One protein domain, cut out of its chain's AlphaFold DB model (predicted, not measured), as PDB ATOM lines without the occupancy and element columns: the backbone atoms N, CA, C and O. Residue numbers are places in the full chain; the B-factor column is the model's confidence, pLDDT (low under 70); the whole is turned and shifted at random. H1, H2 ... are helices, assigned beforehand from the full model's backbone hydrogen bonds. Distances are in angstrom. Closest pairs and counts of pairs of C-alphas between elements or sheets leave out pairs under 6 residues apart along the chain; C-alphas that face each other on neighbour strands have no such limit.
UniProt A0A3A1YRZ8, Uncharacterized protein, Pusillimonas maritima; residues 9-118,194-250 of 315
ATOM      1  N   LEU A   9      -4.374  -6.631 -12.188       92.25
ATOM      2  CA  LEU A   9      -5.412  -6.342 -11.210       92.25
ATOM      3  C   LEU A   9      -5.306  -7.280 -10.010       92.25
ATOM      4  O   LEU A   9      -5.206  -6.809  -8.885       92.25
ATOM      5  N   GLN A  10      -5.241  -8.590 -10.237       91.69
ATOM      6  CA  GLN A  10      -5.099  -9.569  -9.157       91.69
ATOM      7  C   GLN A  10      -3.826  -9.336  -8.334       91.69
ATOM      8  O   GLN A  10      -3.858  -9.449  -7.110       91.69
ATOM      9  N   ARG A  11      -2.719  -8.932  -8.976       91.94
ATOM     10  CA  ARG A  11      -1.498  -8.522  -8.263       91.94
ATOM     11  C   ARG A  11      -1.700  -7.270  -7.411       91.94
ATOM     12  O   ARG A  11      -1.189  -7.233  -6.298       91.94
ATOM     13  N   LEU A  12      -2.445  -6.274  -7.898       93.12
ATOM     14  CA  LEU A  12      -2.777  -5.076  -7.119       93.12
ATOM     15  C   LEU A  12      -3.595  -5.438  -5.883       93.12
ATOM     16  O   LEU A  12      -3.255  -5.008  -4.785       93.12
ATOM     17  N   LEU A  13      -4.640  -6.248  -6.057       93.25
ATOM     18  CA  LEU A  13      -5.498  -6.669  -4.953       93.25
ATOM     19  C   LEU A  13      -4.699  -7.469  -3.917       93.25
ATOM     20  O   LEU A  13      -4.752  -7.147  -2.737       93.25
ATOM     21  N   ALA A  14      -3.870  -8.423  -4.354       91.19
ATOM     22  CA  ALA A  14      -2.988  -9.177  -3.465       91.19
ATOM     23  C   ALA A  14      -1.987  -8.272  -2.725       91.19
ATOM     24  O   ALA A  14      -1.755  -8.454  -1.530       91.19
ATOM     25  N   HIS A  15      -1.419  -7.275  -3.412       91.50
ATOM     26  CA  HIS A  15      -0.527  -6.297  -2.798       91.50
ATOM     27  C   HIS A  15      -1.248  -5.480  -1.720       91.50
ATOM     28  O   HIS A  15      -0.752  -5.372  -0.602       91.50
ATOM     29  N   TYR A  16      -2.444  -4.967  -2.005       93.06
ATOM     30  CA  TYR A  16      -3.229  -4.225  -1.019       93.06
ATOM     31  C   TYR A  16      -3.683  -5.089   0.152       93.06
ATOM     32  O   TYR A  16      -3.596  -4.633   1.290       93.06
ATOM     33  N   SER A  17      -4.080  -6.338  -0.083       90.00
ATOM     34  CA  SER A  17      -4.355  -7.285   1.000       90.00
ATOM     35  C   SER A  17      -3.118  -7.512   1.873       90.00
ATOM     36  O   SER A  17      -3.237  -7.499   3.089       90.00
ATOM     37  N   SER A  18      -1.920  -7.633   1.283       90.56
ATOM     38  CA  SER A  18      -0.671  -7.811   2.044       90.56
ATOM     39  C   SER A  18      -0.259  -6.597   2.887       90.56
ATOM     40  O   SER A  18       0.552  -6.731   3.798       90.56
ATOM     41  N   LEU A  19      -0.808  -5.418   2.579       89.75
ATOM     42  CA  LEU A  19      -0.561  -4.164   3.293       89.75
ATOM     43  C   LEU A  19      -1.706  -3.785   4.248       89.75
ATOM     44  O   LEU A  19      -1.762  -2.638   4.694       89.75
ATOM     45  N   ASP A  20      -2.655  -4.692   4.505       85.88
ATOM     46  CA  ASP A  20      -3.880  -4.421   5.273       85.88
ATOM     47  C   ASP A  20      -4.680  -3.213   4.729       85.88
ATOM     48  O   ASP A  20      -5.295  -2.432   5.467       85.88
ATOM     49  N   GLN A  21      -4.671  -3.042   3.401       86.25
ATOM     50  CA  GLN A  21      -5.393  -1.993   2.665       86.25
ATOM     51  C   GLN A  21      -6.702  -2.492   2.032       86.25
ATOM     52  O   GLN A  21      -7.304  -1.793   1.215       86.25
ATOM     53  N   CYS A  22      -7.182  -3.674   2.425       85.31
ATOM     54  CA  CYS A  22      -8.535  -4.139   2.121       85.31
ATOM     55  C   CYS A  22      -9.546  -3.385   3.008       85.31
ATOM     56  O   CYS A  22     -10.008  -3.886   4.029       85.31
ATOM     57  N   LYS A  23      -9.807  -2.118   2.670       88.50
ATOM     58  CA  LYS A  23     -10.688  -1.201   3.413       88.50
ATOM     59  C   LYS A  23     -11.633  -0.477   2.455       88.50
ATOM     60  O   LYS A  23     -11.267  -0.303   1.288       88.50
ATOM     61  N   PRO A  24     -12.828  -0.053   2.912       86.06
ATOM     62  CA  PRO A  24     -13.770   0.665   2.064       86.06
ATOM     63  C   PRO A  24     -13.122   1.918   1.488       86.06
ATOM     64  O   PRO A  24     -12.475   2.675   2.212       86.06
ATOM     65  N   ILE A  25     -13.301   2.143   0.189       86.31
ATOM     66  CA  ILE A  25     -12.772   3.327  -0.484       86.31
ATOM     67  C   ILE A  25     -13.827   4.426  -0.384       86.31
ATOM     68  O   ILE A  25     -14.908   4.320  -0.972       86.31
ATOM     69  N   SER A  26     -13.523   5.480   0.372       85.56
ATOM     70  CA  SER A  26     -14.408   6.635   0.516       85.56
ATOM     71  C   SER A  26     -14.371   7.552  -0.707       85.56
ATOM     72  O   SER A  26     -13.477   7.477  -1.554       85.56
ATOM     73  N   TYR A  27     -15.319   8.484  -0.791       77.25
ATOM     74  CA  TYR A  27     -15.285   9.535  -1.810       77.25
ATOM     75  C   TYR A  27     -14.030  10.415  -1.745       77.25
ATOM     76  O   TYR A  27     -13.537  10.860  -2.786       77.25
ATOM     77  N   ASN A  28     -13.493  10.650  -0.546       82.50
ATOM     78  CA  ASN A  28     -12.229  11.359  -0.374       82.50
ATOM     79  C   ASN A  28     -11.044  10.526  -0.895       82.50
ATOM     80  O   ASN A  28     -10.187  11.037  -1.621       82.50
ATOM     81  N   ASP A  29     -11.038   9.218  -0.618       86.50
ATOM     82  CA  ASP A  29     -10.018   8.307  -1.146       86.50
ATOM     83  C   ASP A  29     -10.037   8.269  -2.674       86.50
ATOM     84  O   ASP A  29      -8.971   8.305  -3.289       86.50
ATOM     85  N   LEU A  30     -11.225   8.261  -3.298       81.06
ATOM     86  CA  LEU A  30     -11.362   8.331  -4.755       81.06
ATOM     87  C   LEU A  30     -10.628   9.543  -5.337       81.06
ATOM     88  O   LEU A  30      -9.866   9.401  -6.295       81.06
ATOM     89  N   LEU A  31     -10.825  10.725  -4.749       77.50
ATOM     90  CA  LEU A  31     -10.164  11.951  -5.188       77.50
ATOM     91  C   LEU A  31      -8.649  11.852  -5.005       77.50
ATOM     92  O   LEU A  31      -7.911  11.986  -5.984       77.50
ATOM     93  N   ILE A  32      -8.188  11.564  -3.785       83.19
ATOM     94  CA  ILE A  32      -6.761  11.522  -3.433       83.19
ATOM     95  C   ILE A  32      -6.012  10.503  -4.297       83.19
ATOM     96  O   ILE A  32      -4.934  10.795  -4.821       83.19
ATOM     97  N   ARG A  33      -6.581   9.308  -4.469       86.06
ATOM     98  CA  ARG A  33      -5.965   8.221  -5.235       86.06
ATOM     99  C   ARG A  33      -6.014   8.485  -6.738       86.06
ATOM    100  O   ARG A  33      -5.038   8.179  -7.420       86.06
ATOM    101  N   SER A  34      -7.047   9.166  -7.251       81.12
ATOM    102  CA  SER A  34      -7.095   9.566  -8.668       81.12
ATOM    103  C   SER A  34      -5.932  10.483  -9.073       81.12
ATOM    104  O   SER A  34      -5.381  10.334 -10.163       81.12
ATOM    105  N   TYR A  35      -5.479  11.370  -8.178       79.12
ATOM    106  CA  TYR A  35      -4.331  12.245  -8.444       79.12
ATOM    107  C   TYR A  35      -3.001  11.485  -8.540       79.12
ATOM    108  O   TYR A  35      -2.053  11.971  -9.156       79.12
ATOM    109  N   ARG A  36      -2.917  10.274  -7.973       82.69
ATOM    110  CA  ARG A  36      -1.706   9.438  -8.010       82.69
ATOM    111  C   ARG A  36      -1.578   8.628  -9.299       82.69
ATOM    112  O   ARG A  36      -0.494   8.119  -9.575       82.69
ATOM    113  N   LEU A  37      -2.635   8.546 -10.112       81.88
ATOM    114  CA  LEU A  37      -2.650   7.748 -11.343       81.88
ATOM    115  C   LEU A  37      -1.549   8.162 -12.332       81.88
ATOM    116  O   LEU A  37      -0.969   7.305 -12.991       81.88
ATOM    117  N   ALA A  38      -1.203   9.452 -12.394       74.94
ATOM    118  CA  ALA A  38      -0.112   9.950 -13.237       74.94
ATOM    119  C   ALA A  38       1.249   9.341 -12.860       74.94
ATOM    120  O   ALA A  38       2.029   8.953 -13.729       74.94
ATOM    121  N   ASN A  39       1.510   9.237 -11.554       80.31
ATOM    122  CA  ASN A  39       2.738   8.655 -11.021       80.31
ATOM    123  C   ASN A  39       2.734   7.133 -11.182       80.31
ATOM    124  O   ASN A  39       3.744   6.556 -11.561       80.31
ATOM    125  N   LEU A  40       1.592   6.474 -10.969       81.69
ATOM    126  CA  LEU A  40       1.468   5.036 -11.226       81.69
ATOM    127  C   LEU A  40       1.722   4.701 -12.704       81.69
ATOM    128  O   LEU A  40       2.371   3.705 -13.016       81.69
ATOM    129  N   ALA A  41       1.269   5.551 -13.626       75.56
ATOM    130  CA  ALA A  41       1.549   5.381 -15.048       75.56
ATOM    131  C   ALA A  41       3.026   5.575 -15.400       75.56
ATOM    132  O   ALA A  41       3.519   4.923 -16.318       75.56
ATOM    133  N   SER A  42       3.738   6.460 -14.696       73.62
ATOM    134  CA  SER A  42       5.146   6.745 -14.990       73.62
ATOM    135  C   SER A  42       6.093   5.624 -14.559       73.62
ATOM    136  O   SER A  42       7.157   5.493 -15.163       73.62
ATOM    137  N   ILE A  43       5.697   4.816 -13.570       76.44
ATOM    138  CA  ILE A  43       6.471   3.664 -13.084       76.44
ATOM    139  C   ILE A  43       6.079   2.342 -13.751       76.44
ATOM    140  O   ILE A  43       6.768   1.353 -13.558       76.44
ATOM    141  N   TYR A  44       5.002   2.289 -14.539       73.75
ATOM    142  CA  TYR A  44       4.583   1.050 -15.199       73.75
ATOM    143  C   TYR A  44       5.697   0.469 -16.083       73.75
ATOM    144  O   TYR A  44       6.280   1.177 -16.905       73.75
ATOM    145  N   GLY A  45       5.923  -0.844 -15.980       68.19
ATOM    146  CA  GLY A  45       6.888  -1.562 -16.817       68.19
ATOM    147  C   GLY A  45       8.353  -1.219 -16.533       68.19
ATOM    148  O   GLY A  45       9.224  -1.720 -17.243       68.19
ATOM    149  N   THR A  46       8.625  -0.392 -15.522       73.75
ATOM    150  CA  THR A  46       9.973  -0.141 -15.012       73.75
ATOM    151  C   THR A  46      10.271  -1.080 -13.842       73.75
ATOM    152  O   THR A  46       9.383  -1.742 -13.307       73.75
ATOM    153  N   LYS A  47      11.528  -1.096 -13.391       75.44
ATOM    154  CA  LYS A  47      11.945  -1.770 -12.151       75.44
ATOM    155  C   LYS A  47      11.179  -1.329 -10.891       75.44
ATOM    156  O   LYS A  47      11.183  -2.058  -9.906       75.44
ATOM    157  N   ASP A  48      10.566  -0.144 -10.917       78.56
ATOM    158  CA  ASP A  48       9.815   0.420  -9.792       78.56
ATOM    159  C   ASP A  48       8.319   0.023  -9.850       78.56
ATOM    160  O   ASP A  48       7.547   0.358  -8.950       78.56
ATOM    161  N   ASP A  49       7.892  -0.707 -10.892       82.00
ATOM    162  CA  ASP A  49       6.545  -1.273 -11.015       82.00
ATOM    163  C   ASP A  49       6.358  -2.441 -10.036       82.00
ATOM    164  O   ASP A  49       6.705  -3.589 -10.317       82.00
ATOM    165  N   PHE A  50       5.735  -2.174  -8.892       84.00
ATOM    166  CA  PHE A  50       5.416  -3.197  -7.887       84.00
ATOM    167  C   PHE A  50       4.393  -4.247  -8.368       84.00
ATOM    168  O   PHE A  50       4.169  -5.246  -7.687       84.00
ATOM    169  N   LEU A  51       3.778  -4.048  -9.542       84.62
ATOM    170  CA  LEU A  51       2.873  -5.000 -10.189       84.62
ATOM    171  C   LEU A  51       3.526  -5.719 -11.379       84.62
ATOM    172  O   LEU A  51       2.817  -6.374 -12.159       84.62
ATOM    173  N   LEU A  52       4.842  -5.597 -11.567       78.31
ATOM    174  CA  LEU A  52       5.565  -6.334 -12.597       78.31
ATOM    175  C   LEU A  52       5.559  -7.839 -12.279       78.31
ATOM    176  O   LEU A  52       5.771  -8.265 -11.144       78.31
ATOM    177  N   ASP A  53       5.324  -8.671 -13.294       70.06
ATOM    178  CA  ASP A  53       5.466 -10.120 -13.148       70.06
ATOM    179  C   ASP A  53       6.948 -10.512 -13.264       70.06
ATOM    180  O   ASP A  53       7.457 -10.731 -14.366       70.06
ATOM    181  N   ASN A  54       7.627 -10.621 -12.118       57.31
ATOM    182  CA  ASN A  54       9.048 -10.987 -12.020       57.31
ATOM    183  C   ASN A  54       9.389 -12.342 -12.674       57.31
ATOM    184  O   ASN A  54      10.557 -12.611 -12.945       57.31
ATOM    185  N   LYS A  55       8.398 -13.210 -12.945       53.69
ATOM    186  CA  LYS A  55       8.625 -14.525 -13.572       53.69
ATOM    187  C   LYS A  55       8.795 -14.453 -15.090       53.69
ATOM    188  O   LYS A  55       9.272 -15.409 -15.699       53.69
ATOM    189  N   ARG A  56       8.425 -13.338 -15.724       50.44
ATOM    190  CA  ARG A  56       8.670 -13.105 -17.149       50.44
ATOM    191  C   ARG A  56       9.834 -12.136 -17.251       50.44
ATOM    192  O   ARG A  56       9.612 -10.938 -17.155       50.44
ATOM    193  N   GLY A  57      11.045 -12.656 -17.461       43.19
ATOM    194  CA  GLY A  57      12.249 -11.875 -17.772       43.19
ATOM    195  C   GLY A  57      12.077 -11.053 -19.051       43.19
ATOM    196  O   GLY A  57      12.594 -11.405 -20.109       43.19
ATOM    197  N   ARG A  58      11.272  -9.995 -18.976       48.72
ATOM    198  CA  ARG A  58      11.035  -9.040 -20.049       48.72
ATOM    199  C   ARG A  58      12.067  -7.924 -19.913       48.72
ATOM    200  O   ARG A  58      12.371  -7.524 -18.791       48.72
ATOM    201  N   PRO A  59      12.619  -7.443 -21.037       44.34
ATOM    202  CA  PRO A  59      13.543  -6.321 -21.016       44.34
ATOM    203  C   PRO A  59      12.855  -5.098 -20.404       44.34
ATOM    204  O   PRO A  59      11.636  -4.960 -20.539       44.34
ATOM    205  N   ASP A  60      13.643  -4.223 -19.773       47.00
ATOM    206  CA  ASP A  60      13.266  -2.850 -19.419       47.00
ATOM    207  C   ASP A  60      12.676  -2.159 -20.662       47.00
ATOM    208  O   ASP A  60      13.384  -1.539 -21.465       47.00
ATOM    209  N   ASN A  61      11.366  -2.283 -20.867       47.16
ATOM    210  CA  ASN A  61      10.673  -1.512 -21.878       47.16
ATOM    211  C   ASN A  61      10.587  -0.094 -21.321       47.16
ATOM    212  O   ASN A  61       9.701   0.234 -20.540       47.16
ATOM    213  N   LYS A  62      11.519   0.765 -21.750       43.97
ATOM    214  CA  LYS A  62      11.540   2.209 -21.440       43.97
ATOM    215  C   LYS A  62      10.243   2.940 -21.821       43.97
ATOM    216  O   LYS A  62      10.074   4.107 -21.480       43.97
ATOM    217  N   THR A  63       9.350   2.281 -22.551       47.62
ATOM    218  CA  THR A  63       8.025   2.758 -22.928       47.62
ATOM    219  C   THR A  63       6.999   2.111 -22.005       47.62
ATOM    220  O   THR A  63       6.342   1.146 -22.377       47.62
ATOM    221  N   GLY A  64       6.882   2.603 -20.769       50.28
ATOM    222  CA  GLY A  64       5.730   2.258 -19.936       50.28
ATOM    223  C   GLY A  64       4.404   2.586 -20.652       50.28
ATOM    224  O   GLY A  64       4.425   3.155 -21.741       50.28
ATOM    225  N   PHE A  65       3.242   2.266 -20.066       55.97
ATOM    226  CA  PHE A  65       1.950   2.642 -20.648       55.97
ATOM    227  C   PHE A  65       1.995   4.102 -21.102       55.97
ATOM    228  O   PHE A  65       2.455   4.947 -20.331       55.97
ATOM    229  N   ASN A  66       1.525   4.385 -22.328       53.59
ATOM    230  CA  ASN A  66       1.357   5.756 -22.812       53.59
ATOM    231  C   ASN A  66       0.817   6.616 -21.674       53.59
ATOM    232  O   ASN A  66      -0.304   6.382 -21.205       53.59
ATOM    233  N   ARG A  67       1.657   7.546 -21.195       56.53
ATOM    234  CA  ARG A  67       1.342   8.345 -20.015       56.53
ATOM    235  C   ARG A  67      -0.020   8.984 -20.261       56.53
ATOM    236  O   ARG A  67      -0.181   9.627 -21.302       56.53
ATOM    237  N   PRO A  68      -0.999   8.802 -19.363       53.78
ATOM    238  CA  PRO A  68      -2.268   9.481 -19.502       53.78
ATOM    239  C   PRO A  68      -1.973  10.979 -19.543       53.78
ATOM    240  O   PRO A  68      -1.425  11.542 -18.596       53.78
ATOM    241  N   GLU A  69      -2.270  11.612 -20.675       54.16
ATOM    242  CA  GLU A  69      -2.052  13.046 -20.829       54.16
ATOM    243  C   GLU A  69      -2.884  13.807 -19.784       54.16
ATOM    244  O   GLU A  69      -3.911  13.314 -19.306       54.16
ATOM    245  N   ALA A  70      -2.485  15.034 -19.443       53.59
ATOM    246  CA  ALA A  70      -3.208  15.856 -18.468       53.59
ATOM    247  C   ALA A  70      -4.742  15.920 -18.700       53.59
ATOM    248  O   ALA A  70      -5.481  15.823 -17.719       53.59
ATOM    249  N   PRO A  71      -5.266  15.971 -19.947       51.19
ATOM    250  CA  PRO A  71      -6.709  15.910 -20.204       51.19
ATOM    251  C   PRO A  71      -7.364  14.575 -19.823       51.19
ATOM    252  O   PRO A  71      -8.511  14.554 -19.382       51.19
ATOM    253  N   THR A  72      -6.644  13.461 -19.966       59.50
ATOM    254  CA  THR A  72      -7.099  12.124 -19.555       59.50
ATOM    255  C   THR A  72      -7.225  12.044 -18.041       59.50
ATOM    256  O   THR A  72      -8.247  11.605 -17.522       59.50
ATOM    257  N   LEU A  73      -6.199  12.506 -17.326       60.44
ATOM    258  CA  LEU A  73      -6.206  12.534 -15.865       60.44
ATOM    259  C   LEU A  73      -7.309  13.454 -15.347       60.44
ATOM    260  O   LEU A  73      -8.081  13.047 -14.486       60.44
ATOM    261  N   ALA A  74      -7.460  14.639 -15.942       58.81
ATOM    262  CA  ALA A  74      -8.548  15.552 -15.619       58.81
ATOM    263  C   ALA A  74      -9.921  14.917 -15.874       58.81
ATOM    264  O   ALA A  74     -10.827  15.089 -15.068       58.81
ATOM    265  N   LEU A  75     -10.096  14.147 -16.954       63.56
ATOM    266  CA  LEU A  75     -11.343  13.432 -17.230       63.56
ATOM    267  C   LEU A  75     -11.630  12.344 -16.187       63.56
ATOM    268  O   LEU A  75     -12.772  12.226 -15.746       63.56
ATOM    269  N   ILE A  76     -10.619  11.566 -15.793       65.81
ATOM    270  CA  ILE A  76     -10.749  10.498 -14.792       65.81
ATOM    271  C   ILE A  76     -11.048  11.099 -13.416       65.81
ATOM    272  O   ILE A  76     -12.023  10.702 -12.784       65.81
ATOM    273  N   SER A  77     -10.281  12.101 -12.983       65.94
ATOM    274  CA  SER A  77     -10.510  12.813 -11.722       65.94
ATOM    275  C   SER A  77     -11.855  13.538 -11.718       65.94
ATOM    276  O   SER A  77     -12.568  13.476 -10.724       65.94
ATOM    277  N   ASN A  78     -12.271  14.148 -12.834       64.56
ATOM    278  CA  ASN A  78     -13.610  14.728 -12.948       64.56
ATOM    279  C   ASN A  78     -14.697  13.658 -12.925       64.56
ATOM    280  O   ASN A  78     -15.757  13.900 -12.374       64.56
ATOM    281  N   MET A  79     -14.486  12.476 -13.495       67.31
ATOM    282  CA  MET A  79     -15.471  11.398 -13.433       67.31
ATOM    283  C   MET A  79     -15.617  10.871 -11.999       67.31
ATOM    284  O   MET A  79     -16.739  10.794 -11.506       67.31
ATOM    285  N   LEU A  80     -14.500  10.601 -11.321       68.31
ATOM    286  CA  LEU A  80     -14.467  10.141  -9.928       68.31
ATOM    287  C   LEU A  80     -14.884  11.236  -8.926       68.31
ATOM    288  O   LEU A  80     -15.369  10.925  -7.844       68.31
ATOM    289  N   GLY A  81     -14.732  12.515  -9.289       59.91
ATOM    290  CA  GLY A  81     -15.133  13.673  -8.483       59.91
ATOM    291  C   GLY A  81     -16.536  14.215  -8.785       59.91
ATOM    292  O   GLY A  81     -17.191  14.758  -7.900       59.91
ATOM    293  N   SER A  82     -17.052  14.045 -10.006       55.91
ATOM    294  CA  SER A  82     -18.387  14.526 -10.404       55.91
ATOM    295  C   SER A  82     -19.505  13.799  -9.668       55.91
ATOM    296  O   SER A  82     -20.548  14.395  -9.418       55.91
ATOM    297  N   SER A  83     -19.288  12.558  -9.221       53.66
ATOM    298  CA  SER A  83     -20.225  11.871  -8.327       53.66
ATOM    299  C   SER A  83     -20.478  12.639  -7.023       53.66
ATOM    300  O   SER A  83     -21.607  12.613  -6.535       53.66
ATOM    301  N   ASN A  84     -19.485  13.377  -6.506       50.62
ATOM    302  CA  ASN A  84     -19.649  14.247  -5.333       50.62
ATOM    303  C   ASN A  84     -20.485  15.487  -5.676       50.62
ATOM    304  O   ASN A  84     -21.386  15.866  -4.927       50.62
ATOM    305  N   TYR A  85     -20.259  16.059  -6.864       48.47
ATOM    306  CA  TYR A  85     -21.015  17.208  -7.371       48.47
ATOM    307  C   TYR A  85     -22.519  16.902  -7.504       48.47
ATOM    308  O   TYR A  85     -23.352  17.712  -7.108       48.47
ATOM    309  N   PHE A  86     -22.885  15.705  -7.979       48.22
ATOM    310  CA  PHE A  86     -24.292  15.302  -8.123       48.22
ATOM    311  C   PHE A  86     -24.999  14.960  -6.802       48.22
ATOM    312  O   PHE A  86     -26.227  15.003  -6.759       48.22
ATOM    313  N   ARG A  87     -24.265  14.648  -5.726       52.00
ATOM    314  CA  ARG A  87     -24.841  14.452  -4.379       52.00
ATOM    315  C   ARG A  87     -24.981  15.753  -3.580       52.00
ATOM    316  O   ARG A  87     -25.405  15.708  -2.432       52.00
ATOM    317  N   GLY A  88     -24.611  16.902  -4.153       51.22
ATOM    318  CA  GLY A  88     -24.639  18.190  -3.450       51.22
ATOM    319  C   GLY A  88     -23.629  18.296  -2.300       51.22
ATOM    320  O   GLY A  88     -23.642  19.281  -1.567       51.22
ATOM    321  N   GLN A  89     -22.743  17.308  -2.141       54.00
ATOM    322  CA  GLN A  89     -21.699  17.300  -1.125       54.00
ATOM    323  C   GLN A  89     -20.381  17.704  -1.784       54.00
ATOM    324  O   GLN A  89     -19.760  16.943  -2.526       54.00
ATOM    325  N   LEU A  90     -19.952  18.939  -1.532       49.44
ATOM    326  CA  LEU A  90     -18.631  19.417  -1.923       49.44
ATOM    327  C   LEU A  90     -17.547  18.612  -1.179       49.44
ATOM    328  O   LEU A  90     -17.244  18.851  -0.016       49.44
ATOM    329  N   GLY A  91     -16.950  17.658  -1.889       52.91
ATOM    330  CA  GLY A  91     -15.527  17.322  -1.804       52.91
ATOM    331  C   GLY A  91     -15.026  16.409  -0.683       52.91
ATOM    332  O   GLY A  91     -14.065  15.700  -0.943       52.91
ATOM    333  N   ASN A  92     -15.633  16.355   0.505       58.19
ATOM    334  CA  ASN A  92     -14.979  15.738   1.675       58.19
ATOM    335  C   ASN A  92     -15.883  14.767   2.451       58.19
ATOM    336  O   ASN A  92     -16.074  14.920   3.656       58.19
ATOM    337  N   SER A  93     -16.457  13.772   1.773       68.44
ATOM    338  CA  SER A  93     -17.183  12.700   2.462       68.44
ATOM    339  C   SER A  93     -16.263  11.507   2.732       68.44
ATOM    340  O   SER A  93     -15.650  10.964   1.810       68.44
ATOM    341  N   ASN A  94     -16.191  11.099   4.002       79.44
ATOM    342  CA  ASN A  94     -15.569   9.838   4.423       79.44
ATOM    343  C   ASN A  94     -16.530   8.645   4.263       79.44
ATOM    344  O   ASN A  94     -16.178   7.525   4.619       79.44
ATOM    345  N   GLU A  95     -17.742   8.870   3.746       79.00
ATOM    346  CA  GLU A  95     -18.656   7.779   3.424       79.00
ATOM    347  C   GLU A  95     -18.066   6.898   2.311       79.00
ATOM    348  O   GLU A  95     -17.460   7.425   1.363       79.00
ATOM    349  N   PRO A  96     -18.260   5.568   2.387       76.44
ATOM    350  CA  PRO A  96     -17.889   4.656   1.315       76.44
ATOM    351  C   PRO A  96     -18.520   5.073  -0.016       76.44
ATOM    352  O   PRO A  96     -19.718   5.362  -0.102       76.44
ATOM    353  N   ALA A  97     -17.714   5.082  -1.073       74.94
ATOM    354  CA  ALA A  97     -18.224   5.307  -2.412       74.94
ATOM    355  C   ALA A  97     -19.056   4.099  -2.898       74.94
ATOM    356  O   ALA A  97     -18.886   2.986  -2.407       74.94
ATOM    357  N   PRO A  98     -19.939   4.270  -3.895       71.06
ATOM    358  CA  PRO A  98     -20.610   3.168  -4.577       71.06
ATOM    359  C   PRO A  98     -19.629   2.099  -5.063       71.06
ATOM    360  O   PRO A  98     -18.533   2.433  -5.524       71.06
ATOM    361  N   LEU A  99     -20.047   0.834  -4.994       67.50
ATOM    362  CA  LEU A  99     -19.239  -0.338  -5.339       67.50
ATOM    363  C   LEU A  99     -18.539  -0.172  -6.696       67.50
ATOM    364  O   LEU A  99     -17.333  -0.368  -6.809       67.50
ATOM    365  N   GLU A 100     -19.263   0.297  -7.710       66.81
ATOM    366  CA  GLU A 100     -18.752   0.454  -9.071       66.81
ATOM    367  C   GLU A 100     -17.658   1.522  -9.172       66.81
ATOM    368  O   GLU A 100     -16.743   1.384  -9.982       66.81
ATOM    369  N   LEU A 101     -17.715   2.575  -8.348       74.50
ATOM    370  CA  LEU A 101     -16.668   3.599  -8.294       74.50
ATOM    371  C   LEU A 101     -15.422   3.090  -7.569       74.50
ATOM    372  O   LEU A 101     -14.310   3.373  -8.018       74.50
ATOM    373  N   GLN A 102     -15.599   2.310  -6.495       81.25
ATOM    374  CA  GLN A 102     -14.487   1.644  -5.812       81.25
ATOM    375  C   GLN A 102     -13.772   0.679  -6.776       81.25
ATOM    376  O   GLN A 102     -12.553   0.757  -6.941       81.25
ATOM    377  N   MET A 103     -14.531  -0.158  -7.497       79.44
ATOM    378  CA  MET A 103     -13.997  -1.072  -8.517       79.44
ATOM    379  C   MET A 103     -13.280  -0.326  -9.643       79.44
ATOM    380  O   MET A 103     -12.189  -0.712 -10.066       79.44
ATOM    381  N   LEU A 104     -13.889   0.755 -10.138       82.62
ATOM    382  CA  LEU A 104     -13.341   1.523 -11.246       82.62
ATOM    383  C   LEU A 104     -12.001   2.168 -10.881       82.62
ATOM    384  O   LEU A 104     -11.086   2.148 -11.705       82.62
ATOM    385  N   LEU A 105     -11.859   2.705  -9.664       87.88
ATOM    386  CA  LEU A 105     -10.577   3.230  -9.195       87.88
ATOM    387  C   LEU A 105      -9.500   2.137  -9.177       87.88
ATOM    388  O   LEU A 105      -8.423   2.360  -9.727       87.88
ATOM    389  N   LEU A 106      -9.791   0.964  -8.605       90.62
ATOM    390  CA  LEU A 106      -8.835  -0.150  -8.527       90.62
ATOM    391  C   LEU A 106      -8.372  -0.603  -9.924       90.62
ATOM    392  O   LEU A 106      -7.190  -0.872 -10.138       90.62
ATOM    393  N   LEU A 107      -9.267  -0.603 -10.918       89.38
ATOM    394  CA  LEU A 107      -8.888  -0.862 -12.314       89.38
ATOM    395  C   LEU A 107      -7.963   0.212 -12.893       89.38
ATOM    396  O   LEU A 107      -7.059  -0.113 -13.665       89.38
ATOM    397  N   TYR A 108      -8.178   1.485 -12.556       87.50
ATOM    398  CA  TYR A 108      -7.278   2.561 -12.972       87.50
ATOM    399  C   TYR A 108      -5.925   2.486 -12.270       87.50
ATOM    400  O   TYR A 108      -4.917   2.759 -12.906       87.50
ATOM    401  N   GLU A 109      -5.856   2.077 -11.010       89.88
ATOM    402  CA  GLU A 109      -4.573   1.890 -10.324       89.88
ATOM    403  C   GLU A 109      -3.791   0.698 -10.886       89.88
ATOM    404  O   GLU A 109      -2.575   0.783 -11.057       89.88
ATOM    405  N   ALA A 110      -4.481  -0.382 -11.267       89.62
ATOM    406  CA  ALA A 110      -3.853  -1.528 -11.924       89.62
ATOM    407  C   ALA A 110      -3.387  -1.188 -13.352       89.62
ATOM    408  O   ALA A 110      -2.348  -1.677 -13.819       89.62
ATOM    409  N   LYS A 111      -4.179  -0.363 -14.053       86.94
ATOM    410  CA  LYS A 111      -4.003   0.020 -15.459       86.94
ATOM    411  C   LYS A 111      -4.193   1.540 -15.631       86.94
ATOM    412  O   LYS A 111      -5.253   1.970 -16.103       86.94
ATOM    413  N   PRO A 112      -3.200   2.378 -15.280       80.19
ATOM    414  CA  PRO A 112      -3.348   3.840 -15.190       80.19
ATOM    415  C   PRO A 112      -3.292   4.540 -16.557       80.19
ATOM    416  O   PRO A 112      -2.381   5.296 -16.871       80.19
ATOM    417  N   ARG A 113      -4.298   4.284 -17.393       73.69
ATOM    418  CA  ARG A 113      -4.512   4.902 -18.712       73.69
ATOM    419  C   ARG A 113      -5.999   4.941 -19.051       73.69
ATOM    420  O   ARG A 113      -6.797   4.268 -18.393       73.69
ATOM    421  N   MET A 114      -6.376   5.710 -20.075       70.69
ATOM    422  CA  MET A 114      -7.760   5.721 -20.560       70.69
ATOM    423  C   MET A 114      -8.231   4.316 -20.928       70.69
ATOM    424  O   MET A 114      -7.462   3.514 -21.450       70.69
ATOM    425  N   ALA A 115      -9.521   4.055 -20.722       65.38
ATOM    426  CA  ALA A 115     -10.157   2.899 -21.324       65.38
ATOM    427  C   ALA A 115      -9.992   2.935 -22.852       65.38
ATOM    428  O   ALA A 115     -10.214   3.967 -23.496       65.38
ATOM    429  N   SER A 116      -9.607   1.797 -23.424       55.84
ATOM    430  CA  SER A 116      -9.413   1.660 -24.864       55.84
ATOM    431  C   SER A 116     -10.741   1.842 -25.602       55.84
ATOM    432  O   SER A 116     -11.609   0.968 -25.563       55.84
ATOM    433  N   LEU A 117     -10.900   2.968 -26.309       50.12
ATOM    434  CA  LEU A 117     -12.139   3.251 -27.040       50.12
ATOM    435  C   LEU A 117     -12.375   2.283 -28.217       50.12
ATOM    436  O   LEU A 117     -13.495   2.150 -28.705       50.12
ATOM    437  N   SER A 118     -11.331   1.599 -28.682       44.88
ATOM    438  CA  SER A 118     -11.401   0.610 -29.761       44.88
ATOM    439  C   SER A 118     -12.000  -0.732 -29.325       44.88
ATOM    440  O   SER A 118     -12.498  -1.455 -30.186       44.88
ATOM    441  N   PRO A 194     -24.645   9.635 -13.516       51.88
ATOM    442  CA  PRO A 194     -23.272   9.242 -13.181       51.88
ATOM    443  C   PRO A 194     -23.070   7.729 -13.039       51.88
ATOM    444  O   PRO A 194     -22.021   7.219 -13.430       51.88
ATOM    445  N   SER A 195     -24.076   6.997 -12.547       53.31
ATOM    446  CA  SER A 195     -24.024   5.536 -12.390       53.31
ATOM    447  C   SER A 195     -23.859   4.820 -13.732       53.31
ATOM    448  O   SER A 195     -22.969   3.993 -13.897       53.31
ATOM    449  N   THR A 196     -24.640   5.209 -14.738       54.31
ATOM    450  CA  THR A 196     -24.605   4.614 -16.079       54.31
ATOM    451  C   THR A 196     -23.262   4.834 -16.786       54.31
ATOM    452  O   THR A 196     -22.726   3.920 -17.413       54.31
ATOM    453  N   ARG A 197     -22.676   6.030 -16.647       57.69
ATOM    454  CA  ARG A 197     -21.345   6.339 -17.195       57.69
ATOM    455  C   ARG A 197     -20.232   5.563 -16.484       57.69
ATOM    456  O   ARG A 197     -19.303   5.098 -17.138       57.69
ATOM    457  N   THR A 198     -20.342   5.416 -15.165       63.59
ATOM    458  CA  THR A 198     -19.375   4.683 -14.333       63.59
ATOM    459  C   THR A 198     -19.347   3.203 -14.699       63.59
ATOM    460  O   THR A 198     -18.275   2.664 -14.958       63.59
ATOM    461  N   VAL A 199     -20.517   2.570 -14.815       61.28
ATOM    462  CA  VAL A 199     -20.653   1.152 -15.193       61.28
ATOM    463  C   VAL A 199     -20.105   0.891 -16.600       61.28
ATOM    464  O   VAL A 199     -19.330  -0.040 -16.804       61.28
ATOM    465  N   ALA A 200     -20.423   1.753 -17.573       61.88
ATOM    466  CA  ALA A 200     -19.850   1.663 -18.920       61.88
ATOM    467  C   ALA A 200     -18.313   1.712 -18.916       61.88
ATOM    468  O   ALA A 200     -17.657   0.960 -19.641       61.88
ATOM    469  N   MET A 201     -17.738   2.600 -18.104       70.69
ATOM    470  CA  MET A 201     -16.290   2.745 -17.996       70.69
ATOM    471  C   MET A 201     -15.648   1.559 -17.272       70.69
ATOM    472  O   MET A 201     -14.590   1.098 -17.691       70.69
ATOM    473  N   LEU A 202     -16.302   1.034 -16.235       71.94
ATOM    474  CA  LEU A 202     -15.885  -0.170 -15.519       71.94
ATOM    475  C   LEU A 202     -15.709  -1.345 -16.483       71.94
ATOM    476  O   LEU A 202     -14.642  -1.952 -16.534       71.94
ATOM    477  N   PHE A 203     -16.709  -1.596 -17.328       68.25
ATOM    478  CA  PHE A 203     -16.638  -2.653 -18.336       68.25
ATOM    479  C   PHE A 203     -15.553  -2.399 -19.381       68.25
ATOM    480  O   PHE A 203     -14.815  -3.310 -19.748       68.25
ATOM    481  N   ALA A 204     -15.400  -1.155 -19.837       71.44
ATOM    482  CA  ALA A 204     -14.338  -0.802 -20.774       71.44
ATOM    483  C   ALA A 204     -12.930  -1.038 -20.194       71.44
ATOM    484  O   ALA A 204     -12.031  -1.462 -20.917       71.44
ATOM    485  N   LYS A 205     -12.745  -0.788 -18.892       80.69
ATOM    486  CA  LYS A 205     -11.483  -1.010 -18.176       80.69
ATOM    487  C   LYS A 205     -11.211  -2.487 -17.878       80.69
ATOM    488  O   LYS A 205     -10.056  -2.901 -17.934       80.69
ATOM    489  N   LEU A 206     -12.243  -3.284 -17.603       77.38
ATOM    490  CA  LEU A 206     -12.125  -4.738 -17.425       77.38
ATOM    491  C   LEU A 206     -11.651  -5.436 -18.706       77.38
ATOM    492  O   LEU A 206     -10.772  -6.291 -18.662       77.38
ATOM    493  N   LEU A 207     -12.164  -5.007 -19.861       74.38
ATOM    494  CA  LEU A 207     -11.803  -5.539 -21.182       74.38
ATOM    495  C   LEU A 207     -10.459  -5.018 -21.712       74.38
ATOM    496  O   LEU A 207     -10.119  -5.200 -22.883       74.38
ATOM    497  N   GLU A 208      -9.691  -4.319 -20.888       77.62
ATOM    498  CA  GLU A 208      -8.411  -3.761 -21.279       77.62
ATOM    499  C   GLU A 208      -7.287  -4.786 -21.094       77.62
ATOM    500  O   GLU A 208      -7.105  -5.326 -20.002       77.62
ATOM    501  N   ALA A 209      -6.489  -5.035 -22.136       73.06
ATOM    502  CA  ALA A 209      -5.338  -5.933 -22.043       73.06
ATOM    503  C   ALA A 209      -4.298  -5.443 -21.021       73.06
ATOM    504  O   ALA A 209      -4.028  -4.250 -20.930       73.06
ATOM    505  N   ASP A 210      -3.653  -6.362 -20.305       78.38
ATOM    506  CA  ASP A 210      -2.647  -6.029 -19.287       78.38
ATOM    507  C   ASP A 210      -1.356  -5.437 -19.860       78.38
ATOM    508  O   ASP A 210      -0.639  -4.736 -19.149       78.38
ATOM    509  N   ASP A 211      -1.045  -5.717 -21.127       70.94
ATOM    510  CA  ASP A 211       0.162  -5.237 -21.791       70.94
ATOM    511  C   ASP A 211      -0.116  -4.105 -22.799       70.94
ATOM    512  O   ASP A 211      -1.234  -3.877 -23.273       70.94
ATOM    513  N   GLU A 212       0.926  -3.333 -23.105       66.88
ATOM    514  CA  GLU A 212       0.835  -2.163 -23.980       66.88
ATOM    515  C   GLU A 212       0.566  -2.533 -25.445       66.88
ATOM    516  O   GLU A 212      -0.171  -1.833 -26.149       66.88
ATOM    517  N   GLN A 213       1.128  -3.654 -25.901       62.25
ATOM    518  CA  GLN A 213       0.959  -4.124 -27.268       62.25
ATOM    519  C   GLN A 213      -0.491  -4.553 -27.507       62.25
ATOM    520  O   GLN A 213      -1.073  -4.177 -28.526       62.25
ATOM    521  N   GLY A 214      -1.080  -5.283 -26.561       63.09
ATOM    522  CA  GLY A 214      -2.479  -5.680 -26.560       63.09
ATOM    523  C   GLY A 214      -3.400  -4.466 -26.545       63.09
ATOM    524  O   GLY A 214      -4.271  -4.351 -27.400       63.09
ATOM    525  N   TYR A 215      -3.144  -3.493 -25.672       66.00
ATOM    526  CA  TYR A 215      -3.922  -2.252 -25.621       66.00
ATOM    527  C   TYR A 215      -3.883  -1.459 -26.929       66.00
ATOM    528  O   TYR A 215      -4.927  -1.149 -27.500       66.00
ATOM    529  N   THR A 216      -2.685  -1.191 -27.456       59.28
ATOM    530  CA  THR A 216      -2.508  -0.420 -28.700       59.28
ATOM    531  C   THR A 216      -3.142  -1.130 -29.895       59.28
ATOM    532  O   THR A 216      -3.633  -0.495 -30.829       59.28
ATOM    533  N   ARG A 217      -3.159  -2.467 -29.874       58.06
ATOM    534  CA  ARG A 217      -3.775  -3.295 -30.917       58.06
ATOM    535  C   ARG A 217      -5.261  -3.561 -30.703       58.06
ATOM    536  O   ARG A 217      -5.843  -4.240 -31.550       58.06
ATOM    537  N   ALA A 218      -5.862  -3.035 -29.633       56.19
ATOM    538  CA  ALA A 218      -7.240  -3.338 -29.253       56.19
ATOM    539  C   ALA A 218      -7.476  -4.857 -29.133       56.19
ATOM    540  O   ALA A 218      -8.432  -5.409 -29.675       56.19
ATOM    541  N   GLN A 219      -6.516  -5.560 -28.529       59.84
ATOM    542  CA  GLN A 219      -6.644  -6.973 -28.221       59.84
ATOM    543  C   GLN A 219      -7.492  -7.115 -26.964       59.84
ATOM    544  O   GLN A 219      -7.199  -6.511 -25.932       59.84
ATOM    545  N   GLU A 220      -8.537  -7.921 -27.067       59.72
ATOM    546  CA  GLU A 220      -9.389  -8.244 -25.935       59.72
ATOM    547  C   GLU A 220      -8.751  -9.382 -25.127       59.72
ATOM    548  O   GLU A 220      -8.221 -10.333 -25.723       59.72
ATOM    549  N   PRO A 221      -8.740  -9.280 -23.788       65.12
ATOM    550  CA  PRO A 221      -8.342 -10.382 -22.924       65.12
ATOM    551  C   PRO A 221      -9.330 -11.553 -23.042       65.12
ATOM    552  O   PRO A 221     -10.469 -11.392 -23.475       65.12
ATOM    553  N   ASP A 222      -8.887 -12.745 -22.643       67.31
ATOM    554  CA  ASP A 222      -9.768 -13.908 -22.499       67.31
ATOM    555  C   ASP A 222     -10.862 -13.597 -21.462       67.31
ATOM    556  O   ASP A 222     -10.547 -13.175 -20.349       67.31
ATOM    557  N   PHE A 223     -12.139 -13.806 -21.797       63.38
ATOM    558  CA  PHE A 223     -13.249 -13.494 -20.892       63.38
ATOM    559  C   PHE A 223     -13.205 -14.269 -19.579       63.38
ATOM    560  O   PHE A 223     -13.691 -13.763 -18.573       63.38
ATOM    561  N   ARG A 224     -12.576 -15.448 -19.546       66.75
ATOM    562  CA  ARG A 224     -12.350 -16.177 -18.290       66.75
ATOM    563  C   ARG A 224     -11.451 -15.377 -17.358       66.75
ATOM    564  O   ARG A 224     -11.720 -15.283 -16.172       66.75
ATOM    565  N   ILE A 225     -10.418 -14.741 -17.912       73.69
ATOM    566  CA  ILE A 225      -9.538 -13.842 -17.161       73.69
ATOM    567  C   ILE A 225     -10.314 -12.596 -16.713       73.69
ATOM    568  O   ILE A 225     -10.190 -12.197 -15.563       73.69
ATOM    569  N   VAL A 226     -11.152 -12.019 -17.582       71.56
ATOM    570  CA  VAL A 226     -11.993 -10.854 -17.240       71.56
ATOM    571  C   VAL A 226     -12.977 -11.172 -16.110       71.56
ATOM    572  O   VAL A 226     -13.192 -10.344 -15.229       71.56
ATOM    573  N   ARG A 227     -13.565 -12.370 -16.125       68.44
ATOM    574  CA  ARG A 227     -14.430 -12.884 -15.061       68.44
ATOM    575  C   ARG A 227     -13.657 -13.044 -13.760       68.44
ATOM    576  O   ARG A 227     -14.103 -12.514 -12.751       68.44
ATOM    577  N   ASP A 228     -12.520 -13.736 -13.788       75.31
ATOM    578  CA  ASP A 228     -11.689 -13.932 -12.596       75.31
ATOM    579  C   ASP A 228     -11.283 -12.575 -11.989       75.31
ATOM    580  O   ASP A 228     -11.274 -12.406 -10.773       75.31
ATOM    581  N   ASP A 229     -10.994 -11.588 -12.839       82.56
ATOM    582  CA  ASP A 229     -10.693 -10.205 -12.461       82.56
ATOM    583  C   ASP A 229     -11.895  -9.481 -11.836       82.56
ATOM    584  O   ASP A 229     -11.749  -8.787 -10.827       82.56
ATOM    585  N   PHE A 230     -13.090  -9.640 -12.412       76.19
ATOM    586  CA  PHE A 230     -14.323  -9.066 -11.876       76.19
ATOM    587  C   PHE A 230     -14.672  -9.662 -10.508       76.19
ATOM    588  O   PHE A 230     -14.902  -8.912  -9.565       76.19
ATOM    589  N   PHE A 231     -14.644 -10.988 -10.375       72.81
ATOM    590  CA  PHE A 231     -14.925 -11.683  -9.117       72.81
ATOM    591  C   PHE A 231     -13.895 -11.310  -8.048       72.81
ATOM    592  O   PHE A 231     -14.267 -10.960  -6.931       72.81
ATOM    593  N   ALA A 232     -12.604 -11.267  -8.396       84.31
ATOM    594  CA  ALA A 232     -11.566 -10.811  -7.475       84.31
ATOM    595  C   ALA A 232     -11.819  -9.375  -6.975       84.31
ATOM    596  O   ALA A 232     -11.656  -9.108  -5.786       84.31
ATOM    597  N   LEU A 233     -12.254  -8.458  -7.851       82.31
ATOM    598  CA  LEU A 233     -12.631  -7.093  -7.463       82.31
ATOM    599  C   LEU A 233     -13.830  -7.053  -6.519       82.31
ATOM    600  O   LEU A 233     -13.788  -6.333  -5.520       82.31
ATOM    601  N   VAL A 234     -14.899  -7.781  -6.851       72.56
ATOM    602  CA  VAL A 234     -16.119  -7.796  -6.039       72.56
ATOM    603  C   VAL A 234     -15.812  -8.375  -4.665       72.56
ATOM    604  O   VAL A 234     -16.108  -7.717  -3.674       72.56
ATOM    605  N   ASN A 235     -15.122  -9.515  -4.593       77.00
ATOM    606  CA  ASN A 235     -14.708 -10.117  -3.326       77.00
ATOM    607  C   ASN A 235     -13.826  -9.189  -2.499       77.00
ATOM    608  O   ASN A 235     -14.064  -9.026  -1.306       77.00
ATOM    609  N   PHE A 236     -12.845  -8.529  -3.121       85.81
ATOM    610  CA  PHE A 236     -11.985  -7.581  -2.416       85.81
ATOM    611  C   PHE A 236     -12.795  -6.442  -1.779       85.81
ATOM    612  O   PHE A 236     -12.528  -6.044  -0.647       85.81
ATOM    613  N   ILE A 237     -13.810  -5.925  -2.476       78.31
ATOM    614  CA  ILE A 237     -14.665  -4.850  -1.954       78.31
ATOM    615  C   ILE A 237     -15.678  -5.384  -0.937       78.31
ATOM    616  O   ILE A 237     -15.935  -4.715   0.061       78.31
ATOM    617  N   TYR A 238     -16.237  -6.576  -1.138       75.31
ATOM    618  CA  TYR A 238     -17.144  -7.215  -0.183       75.31
ATOM    619  C   TYR A 238     -16.448  -7.462   1.155       75.31
ATOM    620  O   TYR A 238     -16.974  -7.067   2.196       75.31
ATOM    621  N   GLN A 239     -15.229  -8.004   1.120       84.81
ATOM    622  CA  GLN A 239     -14.380  -8.172   2.296       84.81
ATOM    623  C   GLN A 239     -14.077  -6.825   2.955       84.81
ATOM    624  O   GLN A 239     -14.306  -6.665   4.152       84.81
ATOM    625  N   ALA A 240     -13.666  -5.826   2.170       83.81
ATOM    626  CA  ALA A 240     -13.395  -4.485   2.675       83.81
ATOM    627  C   ALA A 240     -14.606  -3.862   3.398       83.81
ATOM    628  O   ALA A 240     -14.438  -3.167   4.397       83.81
ATOM    629  N   ASN A 241     -15.825  -4.116   2.914       75.81
ATOM    630  CA  ASN A 241     -17.066  -3.588   3.484       75.81
ATOM    631  C   ASN A 241     -17.725  -4.531   4.514       75.81
ATOM    632  O   ASN A 241     -18.809  -4.215   4.999       75.81
ATOM    633  N   ASN A 242     -17.087  -5.651   4.877       82.00
ATOM    634  CA  ASN A 242     -17.640  -6.686   5.764       82.00
ATOM    635  C   ASN A 242     -19.014  -7.220   5.310       82.00
ATOM    636  O   ASN A 242     -19.890  -7.481   6.133       82.00
ATOM    637  N   LEU A 243     -19.209  -7.375   3.998       66.19
ATOM    638  CA  LEU A 243     -20.470  -7.824   3.391       66.19
ATOM    639  C   LEU A 243     -20.551  -9.349   3.203       66.19
ATOM    640  O   LEU A 243     -21.527  -9.839   2.644       66.19
ATOM    641  N   GLY A 244     -19.553 -10.100   3.676       70.06
ATOM    642  CA  GLY A 244     -19.477 -11.555   3.519       70.06
ATOM    643  C   GLY A 244     -18.685 -11.985   2.283       70.06
ATOM    644  O   GLY A 244     -17.811 -11.254   1.815       70.06
ATOM    645  N   ASP A 245     -18.965 -13.194   1.797       66.50
ATOM    646  CA  ASP A 245     -18.265 -13.832   0.679       66.50
ATOM    647  C   ASP A 245     -19.167 -13.848  -0.561       66.50
ATOM    648  O   ASP A 245     -20.169 -14.566  -0.602       66.50
ATOM    649  N   PHE A 246     -18.835 -13.024  -1.559       62.06
ATOM    650  CA  PHE A 246     -19.655 -12.881  -2.764       62.06
ATOM    651  C   PHE A 246     -19.722 -14.193  -3.549       62.06
ATOM    652  O   PHE A 246     -20.770 -14.520  -4.100       62.06
ATOM    653  N   ASP A 247     -18.646 -14.982  -3.539       57.53
ATOM    654  CA  ASP A 247     -18.581 -16.255  -4.262       57.53
ATOM    655  C   ASP A 247     -19.512 -17.323  -3.672       57.53
ATOM    656  O   ASP A 247     -19.921 -18.243  -4.382       57.53
ATOM    657  N   GLN A 248     -19.871 -17.209  -2.390       64.19
ATOM    658  CA  GLN A 248     -20.851 -18.100  -1.761       64.19
ATOM    659  C   GLN A 248     -22.283 -17.723  -2.139       64.19
ATOM    660  O   GLN A 248     -23.122 -18.605  -2.319       64.19
ATOM    661  N   GLU A 249     -22.567 -16.424  -2.254       50.06
ATOM    662  CA  GLU A 249     -23.893 -15.922  -2.627       50.06
ATOM    663  C   GLU A 249     -24.153 -16.086  -4.135       50.06
ATOM    664  O   GLU A 249     -25.255 -16.451  -4.546       50.06
ATOM    665  N   PHE A 250     -23.120 -15.877  -4.954       52.59
ATOM    666  CA  PHE A 250     -23.178 -15.930  -6.412       52.59
ATOM    667  C   PHE A 250     -22.041 -16.797  -6.966       52.59
ATOM    668  O   PHE A 250     -21.065 -16.275  -7.520       52.59
TER     669      PHE A 250
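What this domain is: This is residues 9 to 118 and 194 to 250 of the 315 residues of an uncharacterized protein of Pusillimonas maritima (UniProt A0A3A1YRZ8). H4 runs through the core; the helical hairpin of H2 and H3, together with H5, packs with it as a bundle of four helices, and on the side of H4 away from H2 the long helix H7 crosses it at a steep tilt, while H1, side by side with part of H7, meets the last residues of H4, 106 to 110, at a corner. Short H8 packs on H7, while short H6 touches no helix. The 167 printed residues include eight named helices, H1 to H8 in order along the chain, and no named strand; the class is all helix. The whole is compact, with a radius of gyration of the C-alphas of 15.7 A, and spans 47 by 40 by 30 A.

How they stand to each other: H1, residues 9 to 18, touches H4, residues 99 to 110, about perpendicular at 82 degrees; the closest C-alphas, Leu 9 and Ala 110, are 5.1 A apart. H2, residues 27 to 43, and H3, residues 70 to 86, form a hairpin at a shallow tilt of 11 degrees, closest at the C-alphas of Ser 34 and Ser 77, 5.6 A. H4 touches H5, residues 194 to 206, closest at the C-alphas of Leu 104 and Leu 202, 5.3 A. Every O i to N i+4 pair is within hydrogen-bond range in H1, H4, H5, H6, residues 212 to 216, and H7, residues 223 to 240, against 9 of 13 in H2 and 11 of 13 in H3; H8, residues 246 to 249, is too short for one.

Where its parts are: H1 begins with C-alpha 9 at (-5.412, -6.342, -11.210). H2 and H7 are each 25.2 A long and H3 23.5 A. H8 ends with C-alpha 249 at (-23.893, -15.922, -2.627).

The domain as a whole: Residues 119 to 193 are not printed, a gap of 22.1 A between C-alphas 118 and 194. The links H2 to H3 and H3 to H4 are long. Low-confidence residues, under 70, include 54 to 93.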